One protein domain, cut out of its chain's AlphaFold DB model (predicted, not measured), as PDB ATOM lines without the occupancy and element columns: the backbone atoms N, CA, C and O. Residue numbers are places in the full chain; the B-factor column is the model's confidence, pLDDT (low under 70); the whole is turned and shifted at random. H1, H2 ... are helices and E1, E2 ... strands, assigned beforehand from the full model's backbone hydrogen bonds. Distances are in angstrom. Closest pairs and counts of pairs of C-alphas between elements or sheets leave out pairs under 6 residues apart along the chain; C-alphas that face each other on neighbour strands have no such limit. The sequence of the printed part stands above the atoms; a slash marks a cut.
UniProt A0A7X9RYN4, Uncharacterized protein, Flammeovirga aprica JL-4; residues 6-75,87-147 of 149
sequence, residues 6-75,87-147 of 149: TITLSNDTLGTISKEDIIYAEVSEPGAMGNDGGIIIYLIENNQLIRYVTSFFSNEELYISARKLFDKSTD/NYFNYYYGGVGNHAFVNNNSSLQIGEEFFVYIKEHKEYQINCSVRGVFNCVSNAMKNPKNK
ATOM      1  N   THR A   6     100.707 126.913 154.534       97.56
ATOM      2  CA  THR A   6     102.093 126.561 154.882       97.56
ATOM      3  C   THR A   6     102.325 125.070 154.676       97.56
ATOM      4  O   THR A   6     101.541 124.260 155.166       97.56
ATOM      5  N   ILE A   7     103.408 124.719 153.986       97.06
ATOM      6  CA  ILE A   7     103.806 123.337 153.706       97.06
ATOM      7  C   ILE A   7     105.283 123.175 154.071       97.06
ATOM      8  O   ILE A   7     106.107 124.028 153.744       97.06
ATOM      9  N   THR A   8     105.638 122.088 154.753       97.25
ATOM     10  CA  THR A   8     107.048 121.745 154.971       97.25
ATOM     11  C   THR A   8     107.674 121.365 153.637       97.25
ATOM     12  O   THR A   8     107.169 120.485 152.942       97.25
ATOM     13  N   LEU A   9     108.759 122.041 153.271       96.62
ATOM     14  CA  LEU A   9     109.494 121.748 152.050       96.62
ATOM     15  C   LEU A   9     110.037 120.311 152.106       96.62
ATOM     16  O   LEU A   9     110.467 119.838 153.158       96.62
ATOM     17  N   SER A  10     110.040 119.636 150.964       96.50
ATOM     18  CA  SER A  10     110.651 118.322 150.768       96.50
ATOM     19  C   SER A  10     111.644 118.382 149.605       96.50
ATOM     20  O   SER A  10     111.650 119.351 148.844       96.50
ATOM     21  N   ASN A  11     112.471 117.345 149.441       93.75
ATOM     22  CA  ASN A  11     113.377 117.246 148.292       93.75
ATOM     23  C   ASN A  11     112.613 117.183 146.961       93.75
ATOM     24  O   ASN A  11     113.010 117.849 146.009       93.75
ATOM     25  N   ASP A  12     111.501 116.443 146.914       94.00
ATOM     26  CA  ASP A  12     110.678 116.318 145.706       94.00
ATOM     27  C   ASP A  12     110.114 117.679 145.293       94.00
ATOM     28  O   ASP A  12     110.226 118.077 144.138       94.00
ATOM     29  N   THR A  13     109.579 118.432 146.257       93.94
ATOM     30  CA  THR A  13     109.060 119.780 146.008       93.94
ATOM     31  C   THR A  13     110.173 120.757 145.644       93.94
ATOM     32  O   THR A  13     110.008 121.562 144.734       93.94
ATOM     33  N   LEU A  14     111.329 120.698 146.313       94.50
ATOM     34  CA  LEU A  14     112.464 121.553 145.963       94.50
ATOM     35  C   LEU A  14     112.923 121.312 144.517       94.50
ATOM     36  O   LEU A  14     113.234 122.269 143.815       94.50
ATOM     37  N   GLY A  15     112.915 120.054 144.064       91.62
ATOM     38  CA  GLY A  15     113.266 119.680 142.694       91.62
ATOM     39  C   GLY A  15     112.302 120.199 141.622       91.62
ATOM     40  O   GLY A  15     112.668 120.213 140.450       91.62
ATOM     41  N   THR A  16     111.099 120.640 142.000       92.75
ATOM     42  CA  THR A  16     110.095 121.187 141.073       92.75
ATOM     43  C   THR A  16     109.973 122.709 141.115       92.75
ATOM     44  O   THR A  16     109.321 123.280 140.245       92.75
ATOM     45  N   ILE A  17     110.558 123.384 142.110       93.94
ATOM     46  CA  ILE A  17     110.461 124.845 142.237       93.94
ATOM     47  C   ILE A  17     111.374 125.521 141.205       93.94
ATOM     48  O   ILE A  17     112.597 125.392 141.267       93.94
ATOM     49  N   SER A  18     110.782 126.311 140.303       91.75
ATOM     50  CA  SER A  18     111.515 127.203 139.394       91.75
ATOM     51  C   SER A  18     111.788 128.553 140.058       91.75
ATOM     52  O   SER A  18     110.920 129.094 140.747       91.75
ATOM     53  N   LYS A  19     112.971 129.143 139.826       91.94
ATOM     54  CA  LYS A  19     113.323 130.469 140.381       91.94
ATOM     55  C   LYS A  19     112.350 131.553 139.896       91.94
ATOM     56  O   LYS A  19     111.996 132.446 140.660       91.94
ATOM     57  N   GLU A  20     111.895 131.438 138.653       91.75
ATOM     58  CA  GLU A  20     110.940 132.311 137.963       91.75
ATOM     59  C   GLU A  20     109.592 132.405 138.677       91.75
ATOM     60  O   GLU A  20     108.984 133.476 138.682       91.75
ATOM     61  N   ASP A  21     109.149 131.304 139.285       93.38
ATOM     62  CA  ASP A  21     107.832 131.193 139.915       93.38
ATOM     63  C   ASP A  21     107.833 131.657 141.376       93.38
ATOM     64  O   ASP A  21     106.776 131.952 141.945       93.38
ATOM     65  N   ILE A  22     109.013 131.747 141.996       96.75
ATOM     66  CA  ILE A  22     109.159 132.283 143.349       96.75
ATOM     67  C   ILE A  22     108.769 133.758 143.327       96.75
ATOM     68  O   ILE A  22     109.278 134.529 142.528       96.75
ATOM     69  N   ILE A  23     107.905 134.177 144.245       97.81
ATOM     70  CA  ILE A  23     107.468 135.573 144.397       97.81
ATOM     71  C   ILE A  23     108.351 136.284 145.421       97.81
ATOM     72  O   ILE A  23     108.843 137.394 145.202       97.81
ATOM     73  N   TYR A  24     108.529 135.624 146.563       98.12
ATOM     74  CA  TYR A  24     109.233 136.134 147.726       98.12
ATOM     75  C   TYR A  24     109.858 134.976 148.493       98.12
ATOM     76  O   TYR A  24     109.227 133.929 148.650       98.12
ATOM     77  N   ALA A  25     111.062 135.169 149.010       98.00
ATOM     78  CA  ALA A  25     111.708 134.205 149.880       98.00
ATOM     79  C   ALA A  25     112.489 134.885 151.002       98.00
ATOM     80  O   ALA A  25     112.925 136.028 150.875       98.00
ATOM     81  N   GLU A  26     112.691 134.152 152.089       96.50
ATOM     82  CA  GLU A  26     113.570 134.536 153.185       96.50
ATOM     83  C   GLU A  26     114.533 133.408 153.512       96.50
ATOM     84  O   GLU A  26     114.146 132.240 153.506       96.50
ATOM     85  N   VAL A  27     115.766 133.775 153.843       95.62
ATOM     86  CA  VAL A  27     116.780 132.886 154.401       95.62
ATOM     87  C   VAL A  27     117.261 133.500 155.709       95.62
ATOM     88  O   VAL A  27     117.815 134.599 155.724       95.62
ATOM     89  N   SER A  28     117.060 132.785 156.807       94.19
ATOM     90  CA  SER A  28     117.661 133.079 158.104       94.19
ATOM     91  C   SER A  28     118.864 132.165 158.311       94.19
ATOM     92  O   SER A  28     118.761 130.946 158.139       94.19
ATOM     93  N   GLU A  29     120.000 132.738 158.685       90.56
ATOM     94  CA  GLU A  29     121.214 131.994 159.001       90.56
ATOM     95  C   GLU A  29     121.081 131.294 160.363       90.56
ATOM     96  O   GLU A  29     120.607 131.910 161.327       90.56
ATOM     97  N   PRO A  30     121.487 130.016 160.473       89.06
ATOM     98  CA  PRO A  30     121.475 129.313 161.749       89.06
ATOM     99  C   PRO A  30     122.420 129.995 162.747       89.06
ATOM    100  O   PRO A  30     123.510 130.444 162.395       89.06
ATOM    101  N   GLY A  31     121.995 130.088 164.005       84.19
ATOM    102  CA  GLY A  31     122.757 130.703 165.093       84.19
ATOM    103  C   GLY A  31     122.651 132.230 165.177       84.19
ATOM    104  O   GLY A  31     122.997 132.798 166.217       84.19
ATOM    105  N   ALA A  32     122.115 132.915 164.160       79.06
ATOM    106  CA  ALA A  32     121.883 134.355 164.220       79.06
ATOM    107  C   ALA A  32     120.890 134.686 165.345       79.06
ATOM    108  O   ALA A  32     119.717 134.328 165.274       79.06
ATOM    109  N   MET A  33     121.366 135.343 166.410       75.12
ATOM    110  CA  MET A  33     120.584 135.620 167.629       75.12
ATOM    111  C   MET A  33     119.966 134.361 168.275       75.12
ATOM    112  O   MET A  33     118.939 134.453 168.943       75.12
ATOM    113  N   GLY A  34     120.573 133.185 168.072       68.50
ATOM    114  CA  GLY A  34     120.028 131.908 168.542       68.50
ATOM    115  C   GLY A  34     118.855 131.370 167.713       68.50
ATOM    116  O   GLY A  34     118.120 130.523 168.206       68.50
ATOM    117  N   ASN A  35     118.655 131.863 166.484       76.19
ATOM    118  CA  ASN A  35     117.660 131.338 165.549       76.19
ATOM    119  C   ASN A  35     118.102 129.979 164.980       76.19
ATOM    120  O   ASN A  35     119.276 129.783 164.660       76.19
ATOM    121  N   ASP A  36     117.142 129.082 164.770       81.00
ATOM    122  CA  ASP A  36     117.345 127.763 164.172       81.00
ATOM    123  C   ASP A  36     117.792 127.834 162.697       81.00
ATOM    124  O   ASP A  36     118.237 126.851 162.119       81.00
ATOM    125  N   GLY A  37     117.698 128.999 162.059       87.25
ATOM    126  CA  GLY A  37     117.978 129.145 160.636       87.25
ATOM    127  C   GLY A  37     116.855 128.527 159.807       87.25
ATOM    128  O   GLY A  37     116.512 127.355 159.937       87.25
ATOM    129  N   GLY A  38     116.237 129.332 158.956       94.38
ATOM    130  CA  GLY A  38     114.994 128.983 158.281       94.38
ATOM    131  C   GLY A  38     115.006 129.432 156.837       94.38
ATOM    132  O   GLY A  38     115.663 130.410 156.496       94.38
ATOM    133  N   ILE A  39     114.276 128.721 155.991       96.81
ATOM    134  CA  ILE A  39     113.973 129.166 154.635       96.81
ATOM    135  C   ILE A  39     112.464 129.233 154.495       96.81
ATOM    136  O   ILE A  39     111.761 128.292 154.866       96.81
ATOM    137  N   ILE A  40     111.980 130.351 153.963       97.81
ATOM    138  CA  ILE A  40     110.588 130.551 153.574       97.81
ATOM    139  C   ILE A  40     110.571 130.842 152.080       97.81
ATOM    140  O   ILE A  40     111.318 131.704 151.634       97.81
ATOM    141  N   ILE A  41     109.713 130.171 151.314       98.44
ATOM    142  CA  ILE A  41     109.526 130.427 149.879       98.44
ATOM    143  C   ILE A  41     108.033 130.571 149.604       98.44
ATOM    144  O   ILE A  41     107.244 129.712 149.997       98.44
ATOM    145  N   TYR A  42     107.643 131.647 148.928       98.50
ATOM    146  CA  TYR A  42     106.280 131.881 148.468       98.50
ATOM    147  C   TYR A  42     106.182 131.770 146.952       98.50
ATOM    148  O   TYR A  42     106.947 132.419 146.238       98.50
ATOM    149  N   LEU A  43     105.190 131.022 146.473       97.06
ATOM    150  CA  LEU A  43     104.814 130.931 145.059       97.06
ATOM    151  C   LEU A  43     103.317 130.608 144.913       97.06
ATOM    152  O   LEU A  43     102.653 130.275 145.899       97.06
ATOM    153  N   ILE A  44     102.762 130.761 143.705       96.19
ATOM    154  CA  ILE A  44     101.369 130.380 143.418       96.19
ATOM    155  C   ILE A  44     101.334 128.997 142.769       96.19
ATOM    156  O   ILE A  44     101.852 128.831 141.670       96.19
ATOM    157  N   GLU A  45     100.607 128.058 143.372       93.56
ATOM    158  CA  GLU A  45     100.265 126.770 142.762       93.56
ATOM    159  C   GLU A  45      98.749 126.628 142.696       93.56
ATOM    160  O   GLU A  45      98.063 126.868 143.686       93.56
ATOM    161  N   ASN A  46      98.196 126.245 141.541       90.81
ATOM    162  CA  ASN A  46      96.754 126.009 141.386       90.81
ATOM    163  C   ASN A  46      95.874 127.162 141.928       90.81
ATOM    164  O   ASN A  46      94.854 126.934 142.577       90.81
ATOM    165  N   ASN A  47      96.276 128.417 141.677       89.25
ATOM    166  CA  ASN A  47      95.633 129.639 142.192       89.25
ATOM    167  C   ASN A  47      95.613 129.789 143.725       89.25
ATOM    168  O   ASN A  47      94.847 130.596 144.258       89.25
ATOM    169  N   GLN A  48      96.461 129.050 144.434       94.38
ATOM    170  CA  GLN A  48      96.669 129.156 145.871       94.38
ATOM    171  C   GLN A  48      98.065 129.692 146.154       94.38
ATOM    172  O   GLN A  48      99.026 129.348 145.474       94.38
ATOM    173  N   LEU A  49      98.181 130.539 147.175       97.44
ATOM    174  CA  LEU A  49      99.483 130.966 147.666       97.44
ATOM    175  C   LEU A  49     100.048 129.872 148.569       97.44
ATOM    176  O   LEU A  49      99.467 129.564 149.610       97.44
ATOM    177  N   ILE A  50     101.190 129.318 148.193       98.12
ATOM    178  CA  ILE A  50     101.890 128.315 148.987       98.12
ATOM    179  C   ILE A  50     103.073 128.975 149.680       98.12
ATOM    180  O   ILE A  50     103.787 129.777 149.081       98.12
ATOM    181  N   ARG A  51     103.252 128.661 150.964       98.31
ATOM    182  CA  ARG A  51     104.403 129.058 151.774       98.31
ATOM    183  C   ARG A  51     105.176 127.805 152.156       98.31
ATOM    184  O   ARG A  51     104.812 127.126 153.118       98.31
ATOM    185  N   TYR A  52     106.243 127.516 151.429       98.25
ATOM    186  CA  TYR A  52     107.155 126.442 151.791       98.25
ATOM    187  C   TYR A  52     108.083 126.869 152.914       98.25
ATOM    188  O   TYR A  52     108.574 128.000 152.913       98.25
ATOM    189  N   VAL A  53     108.314 125.969 153.870       97.44
ATOM    190  CA  VAL A  53     109.215 126.208 155.002       97.44
ATOM    191  C   VAL A  53     110.149 125.028 155.248       97.44
ATOM    192  O   VAL A  53     109.729 123.875 155.206       97.44
ATOM    193  N   THR A  54     111.410 125.313 155.554       96.44
ATOM    194  CA  THR A  54     112.362 124.346 156.125       96.44
ATOM    195  C   THR A  54     113.270 125.055 157.126       96.44
ATOM    196  O   THR A  54     113.328 126.286 157.136       96.44
ATOM    197  N   SER A  55     113.966 124.306 157.978       95.12
ATOM    198  CA  SER A  55     114.977 124.846 158.886       95.12
ATOM    199  C   SER A  55     116.233 123.988 158.882       95.12
ATOM    200  O   SER A  55     116.190 122.801 158.560       95.12
ATOM    201  N   PHE A  56     117.358 124.595 159.253       93.69
ATOM    202  CA  PHE A  56     118.633 123.888 159.348       93.69
ATOM    203  C   PHE A  56     118.550 122.728 160.355       93.69
ATOM    204  O   PHE A  56     119.024 121.634 160.074       93.69
ATOM    205  N   PHE A  57     117.872 122.927 161.491       89.06
ATOM    206  CA  PHE A  57     117.723 121.891 162.522       89.06
ATOM    207  C   PHE A  57     116.747 120.769 162.155       89.06
ATOM    208  O   PHE A  57     116.896 119.662 162.669       89.06
ATOM    209  N   SER A  58     115.735 121.025 161.315       91.12
ATOM    210  CA  SER A  58     114.796 119.970 160.917       91.12
ATOM    211  C   SER A  58     115.359 119.096 159.801       91.12
ATOM    212  O   SER A  58     115.142 117.884 159.809       91.12
ATOM    213  N   ASN A  59     116.069 119.699 158.844       93.06
ATOM    214  CA  ASN A  59     116.702 119.004 157.733       93.06
ATOM    215  C   ASN A  59     117.823 119.867 157.131       93.06
ATOM    216  O   ASN A  59     117.595 120.670 156.221       93.06
ATOM    217  N   GLU A  60     119.039 119.682 157.642       94.69
ATOM    218  CA  GLU A  60     120.234 120.430 157.240       94.69
ATOM    219  C   GLU A  60     120.518 120.323 155.734       94.69
ATOM    220  O   GLU A  60     120.719 121.340 155.067       94.69
ATOM    221  N   GLU A  61     120.480 119.115 155.169       94.88
ATOM    222  CA  GLU A  61     120.773 118.889 153.748       94.88
ATOM    223  C   GLU A  61     119.773 119.605 152.836       94.88
ATOM    224  O   GLU A  61     120.160 120.236 151.843       94.88
ATOM    225  N   LEU A  62     118.484 119.554 153.188       95.75
ATOM    226  CA  LEU A  62     117.436 120.257 152.457       95.75
ATOM    227  C   LEU A  62     117.578 121.773 152.604       95.75
ATOM    228  O   LEU A  62     117.425 122.487 151.617       95.75
ATOM    229  N   TYR A  63     117.888 122.275 153.802       95.81
ATOM    230  CA  TYR A  63     118.151 123.697 154.023       95.81
ATOM    231  C   TYR A  63     119.310 124.184 153.144       95.81
ATOM    232  O   TYR A  63     119.167 125.173 152.426       95.81
ATOM    233  N   ILE A  64     120.439 123.468 153.147       93.50
ATOM    234  CA  ILE A  64     121.612 123.807 152.331       93.50
ATOM    235  C   ILE A  64     121.249 123.780 150.843       93.50
ATOM    236  O   ILE A  64     121.639 124.675 150.095       93.50
ATOM    237  N   SER A  65     120.486 122.778 150.405       93.88
ATOM    238  CA  SER A  65     120.073 122.643 149.005       93.88
ATOM    239  C   SER A  65     119.110 123.749 148.575       93.88
ATOM    240  O   SER A  65     119.292 124.332 147.509       93.88
ATOM    241  N   ALA A  66     118.139 124.101 149.417       94.69
ATOM    242  CA  ALA A  66     117.204 125.189 149.155       94.69
ATOM    243  C   ALA A  66     117.894 126.562 149.166       94.69
ATOM    244  O   ALA A  66     117.571 127.409 148.334       94.69
ATOM    245  N   ARG A  67     118.888 126.783 150.043       93.19
ATOM    246  CA  ARG A  67     119.670 128.034 150.089       93.19
ATOM    247  C   ARG A  67     120.354 128.328 148.753       93.19
ATOM    248  O   ARG A  67     120.361 129.479 148.324       93.19
ATOM    249  N   LYS A  68     120.840 127.293 148.057       91.31
ATOM    250  CA  LYS A  68     121.515 127.426 146.753       91.31
ATOM    251  C   LYS A  68     120.645 128.064 145.667       91.31
ATOM    252  O   LYS A  68     121.202 128.622 144.726       91.31
ATOM    253  N   LEU A  69     119.311 128.043 145.789       90.38
ATOM    254  CA  LEU A  69     118.418 128.759 144.864       90.38
ATOM    255  C   LEU A  69     118.685 130.273 144.843       90.38
ATOM    256  O   LEU A  69     118.434 130.922 143.828       90.38
ATOM    257  N   PHE A  70     119.204 130.818 145.944       89.31
ATOM    258  CA  PHE A  70     119.396 132.252 146.155       89.31
ATOM    259  C   PHE A  70     120.874 132.678 146.136       89.31
ATOM    260  O   PHE A  70     121.178 133.864 146.273       89.31
ATOM    261  N   ASP A  71     121.802 131.735 145.951       80.88
ATOM    262  CA  ASP A  71     123.231 132.028 145.891       80.88
ATOM    263  C   ASP A  71     123.611 132.654 144.540       80.88
ATOM    264  O   ASP A  71     123.454 132.033 143.484       80.88
ATOM    265  N   LYS A  72     124.241 133.841 144.586       65.44
ATOM    266  CA  LYS A  72     124.785 134.573 143.417       65.44
ATOM    267  C   LYS A  72     125.817 133.762 142.595       65.44
ATOM    268  O   LYS A  72     126.214 134.184 141.513       65.44
ATOM    269  N   SER A  73     126.333 132.644 143.117       48.75
ATOM    270  CA  SER A  73     127.360 131.812 142.465       48.75
ATOM    271  C   SER A  73     126.796 130.786 141.478       48.75
ATOM    272  O   SER A  73     127.536 130.337 140.603       48.75
ATOM    273  N   THR A  74     125.512 130.428 141.584       46.50
ATOM    274  CA  THR A  74     124.894 129.421 140.700       46.50
ATOM    275  C   THR A  74     124.639 129.940 139.284       46.50
ATOM    276  O   THR A  74     124.610 129.147 138.348       46.50
ATOM    277  N   ASP A  75     124.596 131.262 139.097       45.31
ATOM    278  CA  ASP A  75     124.396 131.895 137.786       45.31
ATOM    279  C   ASP A  75     125.700 131.989 136.950       45.31
ATOM    280  O   ASP A  75     125.691 132.500 135.832       45.31
ATOM    281  N   ASN A  87     119.807 137.553 136.835       80.19
ATOM    282  CA  ASN A  87     119.488 137.814 138.230       80.19
ATOM    283  C   ASN A  87     117.963 137.727 138.400       80.19
ATOM    284  O   ASN A  87     117.243 138.616 137.948       80.19
ATOM    285  N   TYR A  88     117.469 136.670 139.045       89.12
ATOM    286  CA  TYR A  88     116.035 136.476 139.291       89.12
ATOM    287  C   TYR A  88     115.501 137.315 140.450       89.12
ATOM    288  O   TYR A  88     114.303 137.591 140.501       89.12
ATOM    289  N   PHE A  89     116.366 137.736 141.378       91.62
ATOM    290  CA  PHE A  89     115.937 138.294 142.656       91.62
ATOM    291  C   PHE A  89     116.580 139.649 142.966       91.62
ATOM    292  O   PHE A  89     117.787 139.861 142.857       91.62
ATOM    293  N   ASN A  90     115.764 140.566 143.471       91.19
ATOM    294  CA  ASN A  90     116.228 141.694 144.256       91.19
ATOM    295  C   ASN A  90     116.521 141.211 145.678       91.19
ATOM    296  O   ASN A  90     115.625 140.713 146.364       91.19
ATOM    297  N   TYR A  91     117.758 141.404 146.126       92.56
ATOM    298  CA  TYR A  91     118.165 141.140 147.500       92.56
ATOM    299  C   TYR A  91     117.811 142.310 148.427       92.56
ATOM    300  O   TYR A  91     117.981 143.481 148.074       92.56
ATOM    301  N   TYR A  92     117.364 141.978 149.634       92.12
ATOM    302  CA  TYR A  92     117.120 142.908 150.724       92.12
ATOM    303  C   TYR A  92     117.688 142.344 152.026       92.12
ATOM    304  O   TYR A  92     117.421 141.203 152.407       92.12
ATOM    305  N   TYR A  93     118.433 143.174 152.753       91.12
ATOM    306  CA  TYR A  93     118.839 142.855 154.116       91.12
ATOM    307  C   TYR A  93     117.611 142.855 155.040       91.12
ATOM    308  O   TYR A  93     116.895 143.854 155.123       91.12
ATOM    309  N   GLY A  94     117.372 141.743 155.735       88.62
ATOM    310  CA  GLY A  94     116.229 141.531 156.629       88.62
ATOM    311  C   GLY A  94     116.532 141.768 158.113       88.62
ATOM    312  O   GLY A  94     115.697 141.461 158.959       88.62
ATOM    313  N   GLY A  95     117.716 142.277 158.456       87.06
ATOM    314  CA  GLY A  95     118.204 142.325 159.838       87.06
ATOM    315  C   GLY A  95     119.206 141.207 160.133       87.06
ATOM    316  O   GLY A  95     119.570 140.445 159.244       87.06
ATOM    317  N   VAL A  96     119.687 141.127 161.376       86.75
ATOM    318  CA  VAL A  96     120.833 140.279 161.762       86.75
ATOM    319  C   VAL A  96     120.619 138.824 161.329       86.75
ATOM    320  O   VAL A  96     119.727 138.157 161.851       86.75
ATOM    321  N   GLY A  97     121.416 138.366 160.358       86.75
ATOM    322  CA  GLY A  97     121.354 137.017 159.785       86.75
ATOM    323  C   GLY A  97     120.086 136.695 158.990       86.75
ATOM    324  O   GLY A  97     119.809 135.524 158.767       86.75
ATOM    325  N   ASN A  98     119.284 137.688 158.598       92.19
ATOM    326  CA  ASN A  98     118.090 137.492 157.779       92.19
ATOM    327  C   ASN A  98     118.268 138.144 156.407       92.19
ATOM    328  O   ASN A  98     118.662 139.305 156.284       92.19
ATOM    329  N   HIS A  99     117.905 137.398 155.378       93.69
ATOM    330  CA  HIS A  99     118.026 137.767 153.979       93.69
ATOM    331  C   HIS A  99     116.665 137.599 153.322       93.69
ATOM    332  O   HIS A  99     116.044 136.553 153.482       93.69
ATOM    333  N   ALA A 100     116.201 138.605 152.592       95.44
ATOM    334  CA  ALA A 100     114.950 138.545 151.851       95.44
ATOM    335  C   ALA A 100     115.213 138.715 150.354       95.44
ATOM    336  O   ALA A 100     116.039 139.525 149.933       95.44
ATOM    337  N   PHE A 101     114.485 137.952 149.552       95.94
ATOM    338  CA  PHE A 101     114.608 137.901 148.104       95.94
ATOM    339  C   PHE A 101     113.234 138.147 147.501       95.94
ATOM    340  O   PHE A 101     112.275 137.450 147.820       95.94
ATOM    341  N   VAL A 102     113.127 139.147 146.633       95.69
ATOM    342  CA  VAL A 102     111.892 139.449 145.899       95.69
ATOM    343  C   VAL A 102     112.176 139.218 144.433       95.69
ATOM    344  O   VAL A 102     113.130 139.788 143.906       95.69
ATOM    345  N   ASN A 103     111.373 138.398 143.772       94.94
ATOM    346  CA  ASN A 103     111.593 138.115 142.361       94.94
ATOM    347  C   ASN A 103     111.400 139.376 141.509       94.94
ATOM    348  O   ASN A 103     110.484 140.161 141.741       94.94
ATOM    349  N   ASN A 104     112.275 139.571 140.525       91.19
ATOM    350  CA  ASN A 104     112.297 140.752 139.661       91.19
ATOM    351  C   ASN A 104     111.045 140.878 138.781       91.19
ATOM    352  O   ASN A 104     110.663 141.989 138.421       91.19
ATOM    353  N   ASN A 105     110.377 139.758 138.498       90.75
ATOM    354  CA  ASN A 105     109.113 139.699 137.767       90.75
ATOM    355  C   ASN A 105     107.889 139.851 138.688       90.75
ATOM    356  O   ASN A 105     106.752 139.866 138.215       90.75
ATOM    357  N   SER A 106     108.098 139.961 140.003       91.44
ATOM    358  CA  SER A 106     107.037 140.145 140.990       91.44
ATOM    359  C   SER A 106     107.008 141.579 141.510       91.44
ATOM    360  O   SER A 106     108.004 142.112 141.993       91.44
ATOM    361  N   SER A 107     105.830 142.204 141.473       89.75
ATOM    362  CA  SER A 107     105.598 143.501 142.111       89.75
ATOM    363  C   SER A 107     104.877 143.300 143.438       89.75
ATOM    364  O   SER A 107     103.739 142.831 143.469       89.75
ATOM    365  N   LEU A 108     105.532 143.684 144.532       95.56
ATOM    366  CA  LEU A 108     104.956 143.674 145.872       95.56
ATOM    367  C   LEU A 108     104.548 145.089 146.282       95.56
ATOM    368  O   LEU A 108     105.340 146.025 146.196       95.56
ATOM    369  N   GLN A 109     103.314 145.240 146.753       96.81
ATOM    370  CA  GLN A 109     102.859 146.453 147.424       96.81
ATOM    371  C   GLN A 109     103.087 146.329 148.932       96.81
ATOM    372  O   GLN A 109     102.979 145.246 149.505       96.81
ATOM    373  N   ILE A 110     103.400 147.446 149.582       97.06
ATOM    374  CA  ILE A 110     103.639 147.496 151.028       97.06
ATOM    375  C   ILE A 110     102.298 147.731 151.728       97.06
ATOM    376  O   ILE A 110     101.725 148.811 151.594       97.06
ATOM    377  N   GLY A 111     101.807 146.725 152.455       95.00
ATOM    378  CA  GLY A 111     100.667 146.847 153.367       95.00
ATOM    379  C   GLY A 111     101.083 147.378 154.744       95.00
ATOM    380  O   GLY A 111     102.178 147.914 154.906       95.00
ATOM    381  N   GLU A 112     100.222 147.227 155.755       91.00
ATOM    382  CA  GLU A 112     100.527 147.694 157.120       91.00
ATOM    383  C   GLU A 112     101.610 146.846 157.809       91.00
ATOM    384  O   GLU A 112     102.567 147.400 158.344       91.00
ATOM    385  N   GLU A 113     101.495 145.514 157.764       94.12
ATOM    386  CA  GLU A 113     102.447 144.578 158.401       94.12
ATOM    387  C   GLU A 113     102.800 143.369 157.505       94.12
ATOM    388  O   GLU A 113     103.329 142.358 157.968       94.12
ATOM    389  N   PHE A 114     102.491 143.450 156.211       97.25
ATOM    390  CA  PHE A 114     102.728 142.396 155.219       97.25
ATOM    391  C   PHE A 114     102.892 142.993 153.819       97.25
ATOM    392  O   PHE A 114     102.528 144.145 153.571       97.25
ATOM    393  N   PHE A 115     103.404 142.197 152.881       98.12
ATOM    394  CA  PHE A 115     103.405 142.557 151.466       98.12
ATOM    395  C   PHE A 115     102.158 142.015 150.766       98.12
ATOM    396  O   PHE A 115     101.660 140.937 151.096       98.12
ATOM    397  N   VAL A 116     101.662 142.758 149.780       98.12
ATOM    398  CA  VAL A 116     100.553 142.345 148.917       98.12
ATOM    399  C   VAL A 116     101.097 142.052 147.530       98.12
ATOM    400  O   VAL A 116     101.644 142.935 146.869       98.12
ATOM    401  N   TYR A 117     100.932 140.813 147.085       97.44
ATOM    402  CA  TYR A 117     101.180 140.413 145.706       97.44
ATOM    403  C   TYR A 117      99.861 140.402 144.934       97.44
ATOM    404  O   TYR A 117      98.866 139.864 145.424       97.44
ATOM    405  N   ILE A 118      99.837 140.982 143.735       94.75
ATOM    406  CA  ILE A 118      98.638 141.040 142.892       94.75
ATOM    407  C   ILE A 118      98.884 140.249 141.610       94.75
ATOM    408  O   ILE A 118      99.798 140.562 140.852       94.75
ATOM    409  N   LYS A 119      98.035 139.254 141.346       93.31
ATOM    410  CA  LYS A 119      98.035 138.474 140.099       93.31
ATOM    411  C   LYS A 119      96.598 138.219 139.665       93.31
ATOM    412  O   LYS A 119      95.798 137.761 140.474       93.31
ATOM    413  N   GLU A 120      96.270 138.535 138.411       90.88
ATOM    414  CA  GLU A 120      94.939 138.294 137.821       90.88
ATOM    415  C   GLU A 120      93.780 138.833 138.686       90.88
ATOM    416  O   GLU A 120      92.819 138.128 138.985       90.88
ATOM    417  N   HIS A 121      93.897 140.086 139.143       91.44
ATOM    418  CA  HIS A 121      92.924 140.753 140.026       91.44
ATOM    419  C   HIS A 121      92.720 140.101 141.406       91.44
ATOM    420  O   HIS A 121      91.802 140.471 142.136       91.44
ATOM    421  N   LYS A 122      93.579 139.154 141.796       94.62
ATOM    422  CA  LYS A 122      93.600 138.567 143.136       94.62
ATOM    423  C   LYS A 122      94.749 139.147 143.942       94.62
ATOM    424  O   LYS A 122      95.872 139.253 143.454       94.62
ATOM    425  N   GLU A 123      94.456 139.470 145.194       96.25
ATOM    426  CA  GLU A 123      95.429 139.954 146.170       96.25
ATOM    427  C   GLU A 123      95.838 138.826 147.110       96.25
ATOM    428  O   GLU A 123      94.983 138.216 147.764       96.25
ATOM    429  N   TYR A 124      97.138 138.590 147.217       97.56
ATOM    430  CA  TYR A 124      97.750 137.551 148.033       97.56
ATOM    431  C   TYR A 124      98.599 138.182 149.136       97.56
ATOM    432  O   TYR A 124      99.407 139.076 148.880       97.56
ATOM    433  N   GLN A 125      98.415 137.707 150.366       97.69
ATOM    434  CA  GLN A 125      99.124 138.202 151.542       97.69
ATOM    435  C   GLN A 125     100.444 137.447 151.740       97.69
ATOM    436  O   GLN A 125     100.436 136.254 152.042       97.69
ATOM    437  N   ILE A 126     101.569 138.153 151.645       98.06
ATOM    438  CA  ILE A 126     102.914 137.623 151.883       98.06
ATOM    439  C   ILE A 126     103.407 138.125 153.242       98.06
ATOM    440  O   ILE A 126     103.692 139.311 153.420       98.06
ATOM    441  N   ASN A 127     103.510 137.217 154.211       97.62
ATOM    442  CA  ASN A 127     104.003 137.540 155.550       97.62
ATOM    443  C   ASN A 127     105.505 137.271 155.652       97.62
ATOM    444  O   ASN A 127     105.973 136.212 155.220       97.62
ATOM    445  N   CYS A 128     106.233 138.193 156.280       96.38
ATOM    446  CA  CYS A 128     107.628 137.952 156.635       96.38
ATOM    447  C   CYS A 128     107.747 136.998 157.832       96.38
ATOM    448  O   CYS A 128     106.785 136.845 158.588       96.38
ATOM    449  N   SER A 129     108.913 136.377 158.041       93.25
ATOM    450  CA  SER A 129     109.153 135.512 159.217       93.25
ATOM    451  C   SER A 129     108.918 136.243 160.539       93.25
ATOM    452  O   SER A 129     108.307 135.697 161.456       93.25
ATOM    453  N   VAL A 130     109.384 137.490 160.625       92.12
ATOM    454  CA  VAL A 130     109.243 138.366 161.787       92.12
ATOM    455  C   VAL A 130     109.050 139.816 161.351       92.12
ATOM    456  O   VAL A 130     109.477 140.232 160.272       92.12
ATOM    457  N   ARG A 131     108.466 140.635 162.236       93.31
ATOM    458  CA  ARG A 131     108.199 142.057 161.960       93.31
ATOM    459  C   ARG A 131     109.460 142.863 161.627       93.31
ATOM    460  O   ARG A 131     109.397 143.804 160.843       93.31
ATOM    461  N   GLY A 132     110.605 142.490 162.202       93.69
ATOM    462  CA  GLY A 132     111.893 143.121 161.903       93.69
ATOM    463  C   GLY A 132     112.260 143.034 160.419       93.69
ATOM    464  O   GLY A 132     112.598 144.053 159.822       93.69
ATOM    465  N   VAL A 133     112.086 141.854 159.811       94.44
ATOM    466  CA  VAL A 133     112.346 141.632 158.381       94.44
ATOM    467  C   VAL A 133     111.426 142.505 157.536       94.44
ATOM    468  O   VAL A 133     111.911 143.258 156.693       94.44
ATOM    469  N   PHE A 134     110.121 142.500 157.826       97.00
ATOM    470  CA  PHE A 134     109.156 143.346 157.116       97.00
ATOM    471  C   PHE A 134     109.550 144.827 157.144       97.00
ATOM    472  O   PHE A 134     109.543 145.489 156.104       97.00
ATOM    473  N   ASN A 135     109.940 145.343 158.312       96.00
ATOM    474  CA  ASN A 135     110.345 146.737 158.471       96.00
ATOM    475  C   ASN A 135     111.601 147.069 157.651       96.00
ATOM    476  O   ASN A 135     111.632 148.096 156.970       96.00
ATOM    477  N   CYS A 136     112.620 146.205 157.694       94.25
ATOM    478  CA  CYS A 136     113.857 146.386 156.934       94.25
ATOM    479  C   CYS A 136     113.596 146.386 155.422       94.25
ATOM    480  O   CYS A 136     113.983 147.331 154.729       94.25
ATOM    481  N   VAL A 137     112.883 145.374 154.923       94.38
ATOM    482  CA  VAL A 137     112.584 145.213 153.494       94.38
ATOM    483  C   VAL A 137     111.691 146.349 152.996       94.38
ATOM    484  O   VAL A 137     112.012 146.992 151.997       94.38
ATOM    485  N   SER A 138     110.621 146.681 153.725       96.00
ATOM    486  CA  SER A 138     109.720 147.785 153.370       96.00
ATOM    487  C   SER A 138     110.442 149.128 153.312       96.00
ATOM    488  O   SER A 138     110.197 149.930 152.409       96.00
ATOM    489  N   ASN A 139     111.352 149.392 154.256       94.88
ATOM    490  CA  ASN A 139     112.146 150.615 154.247       94.88
ATOM    491  C   ASN A 139     113.087 150.677 153.036       94.88
ATOM    492  O   ASN A 139     113.186 151.722 152.397       94.88
ATOM    493  N   ALA A 140     113.746 149.567 152.694       92.50
ATOM    494  CA  ALA A 140     114.635 149.488 151.538       92.50
ATOM    495  C   ALA A 140     113.881 149.613 150.199       92.50
ATOM    496  O   ALA A 140     114.372 150.260 149.278       92.50
ATOM    497  N   MET A 141     112.662 149.071 150.098       92.12
ATOM    498  CA  MET A 141     111.789 149.267 148.932       92.12
ATOM    499  C   MET A 141     111.359 150.730 148.766       92.12
ATOM    500  O   MET A 141     111.377 151.251 147.653       92.12
ATOM    501  N   LYS A 142     111.003 151.414 149.865       92.81
ATOM    502  CA  LYS A 142     110.649 152.848 149.852       92.81
ATOM    503  C   LYS A 142     111.852 153.746 149.564       92.81
ATOM    504  O   LYS A 142     111.686 154.815 148.985       92.81
ATOM    505  N   ASN A 143     113.051 153.313 149.958       89.56
ATOM    506  CA  ASN A 143     114.293 154.071 149.843       89.56
ATOM    507  C   ASN A 143     115.373 153.256 149.106       89.56
ATOM    508  O   ASN A 143     116.303 152.763 149.748       89.56
ATOM    509  N   PRO A 144     115.321 153.147 147.762       74.88
ATOM    510  CA  PRO A 144     116.207 152.266 146.990       74.88
ATOM    511  C   PRO A 144     117.707 152.554 147.143       74.88
ATOM    512  O   PRO A 144     118.522 151.675 146.898       74.88
ATOM    513  N   LYS A 145     118.077 153.767 147.585       65.56
ATOM    514  CA  LYS A 145     119.464 154.147 147.915       65.56
ATOM    515  C   LYS A 145     120.047 153.380 149.110       65.56
ATOM    516  O   LYS A 145     121.250 153.427 149.314       65.56
ATOM    517  N   ASN A 146     119.200 152.704 149.888       56.62
ATOM    518  CA  ASN A 146     119.578 151.906 151.055       56.62
ATOM    519  C   ASN A 146     119.571 150.394 150.762       56.62
ATOM    520  O   ASN A 146     119.571 149.598 151.703       56.62
ATOM    521  N   LYS A 147     119.496 149.971 149.489       55.00
ATOM    522  CA  LYS A 147     119.699 148.558 149.141       55.00
ATOM    523  C   LYS A 147     121.137 148.175 149.509       55.00
ATOM    524  O   LYS A 147     122.065 148.902 149.177       55.00
TER     525      LYS A 147
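AT A GLANCE: This is residues 6 to 75 and 87 to 147 of the 149 residues of an uncharacterized protein of Flammeovirga aprica JL-4 (UniProt A0A7X9RYN4). A twisted sheet of six strands makes the middle layer, with H2 across one face and, over the other face, H3 together with a small second sheet of three strands, E7 E8 E9. The two sheets form a sandwich that is only partly face to face, and the short H1 lies off the large sheet, near H2. The printed part has 131 residues with three named helices and nine named strands, in the order E1 H1 E2 E3 E4 H2 E5 E6 E7 E8 E9 H3. The large sheet runs E1 E4 E3 E2 E6 E5 and is mixed; the small one is antiparallel. The class is mixed, helices and strands, and the whole is compact, with a radius of gyration of the C-alphas of 14.0 A and spans of 35 by 35 by 28 A.

IN THESE COORDINATES: E1, residues 6 to 8, begins at C-alpha 6 (102.093, 126.561, 154.882). H1 is residues 11 to 14, and E2 is residues 22 to 28, 17.0 A long. E3, residues 38 to 45, measures 21.5 A and E4, residues 48 to 55, 22.9 A. H2, residues 60 to 70, spans 16.2 A. E5 is residues 89 to 93, E6 residues 98 to 103, E7 residues 108 to 110, E8 residues 115 to 119 and E9 residues 122 to 126. H3, residues 131 to 142, spans 16.4 A and ends at C-alpha 142 (110.649, 152.848, 149.852).

HOW THE PARTS SIT: E1 and E4 are parallel, with N 7 and O 51 2.9 A apart. E2 E3 E4 form a meander, each strand the antiparallel neighbour of the one before; N 26 and O 40 are 2.8 A apart, N 41 and O 52 2.9 A. E2 and E6 are antiparallel, with N 25 and O 101 2.8 A apart. E1, H1, E2 make a split strand-helix-strand unit, two strands running the same way with E4 and E3 between them; its crossover is right-handed. H2 is on this sheet at a height of 9.1 A; the closest C-alphas of H2 and E4 are those of Tyr 63 and Ser 55, 5.9 A apart. H3 is on the opposite face, over E6 and E5, at a height of 9.2 A. E7 E8 E9 are a second meander, with N 109 and O 116 2.8 A apart and N 117 and O 124 2.9 A. In H3 every O i to N i+4 pair is within hydrogen-bond range, in H2 5 of 7; H1 is too short for one.

THE WHOLE: The C-alphas of Gly 34 and His 121, the farthest apart, are 40.3 A apart. Residues 76 to 86 are not printed; the gap from C-alpha 75 to C-alpha 87 is 7.7 A. Of the links printed whole, none is long. Residue 34, residues 72 to 75 and residues 145 to 147 have pLDDT under 70.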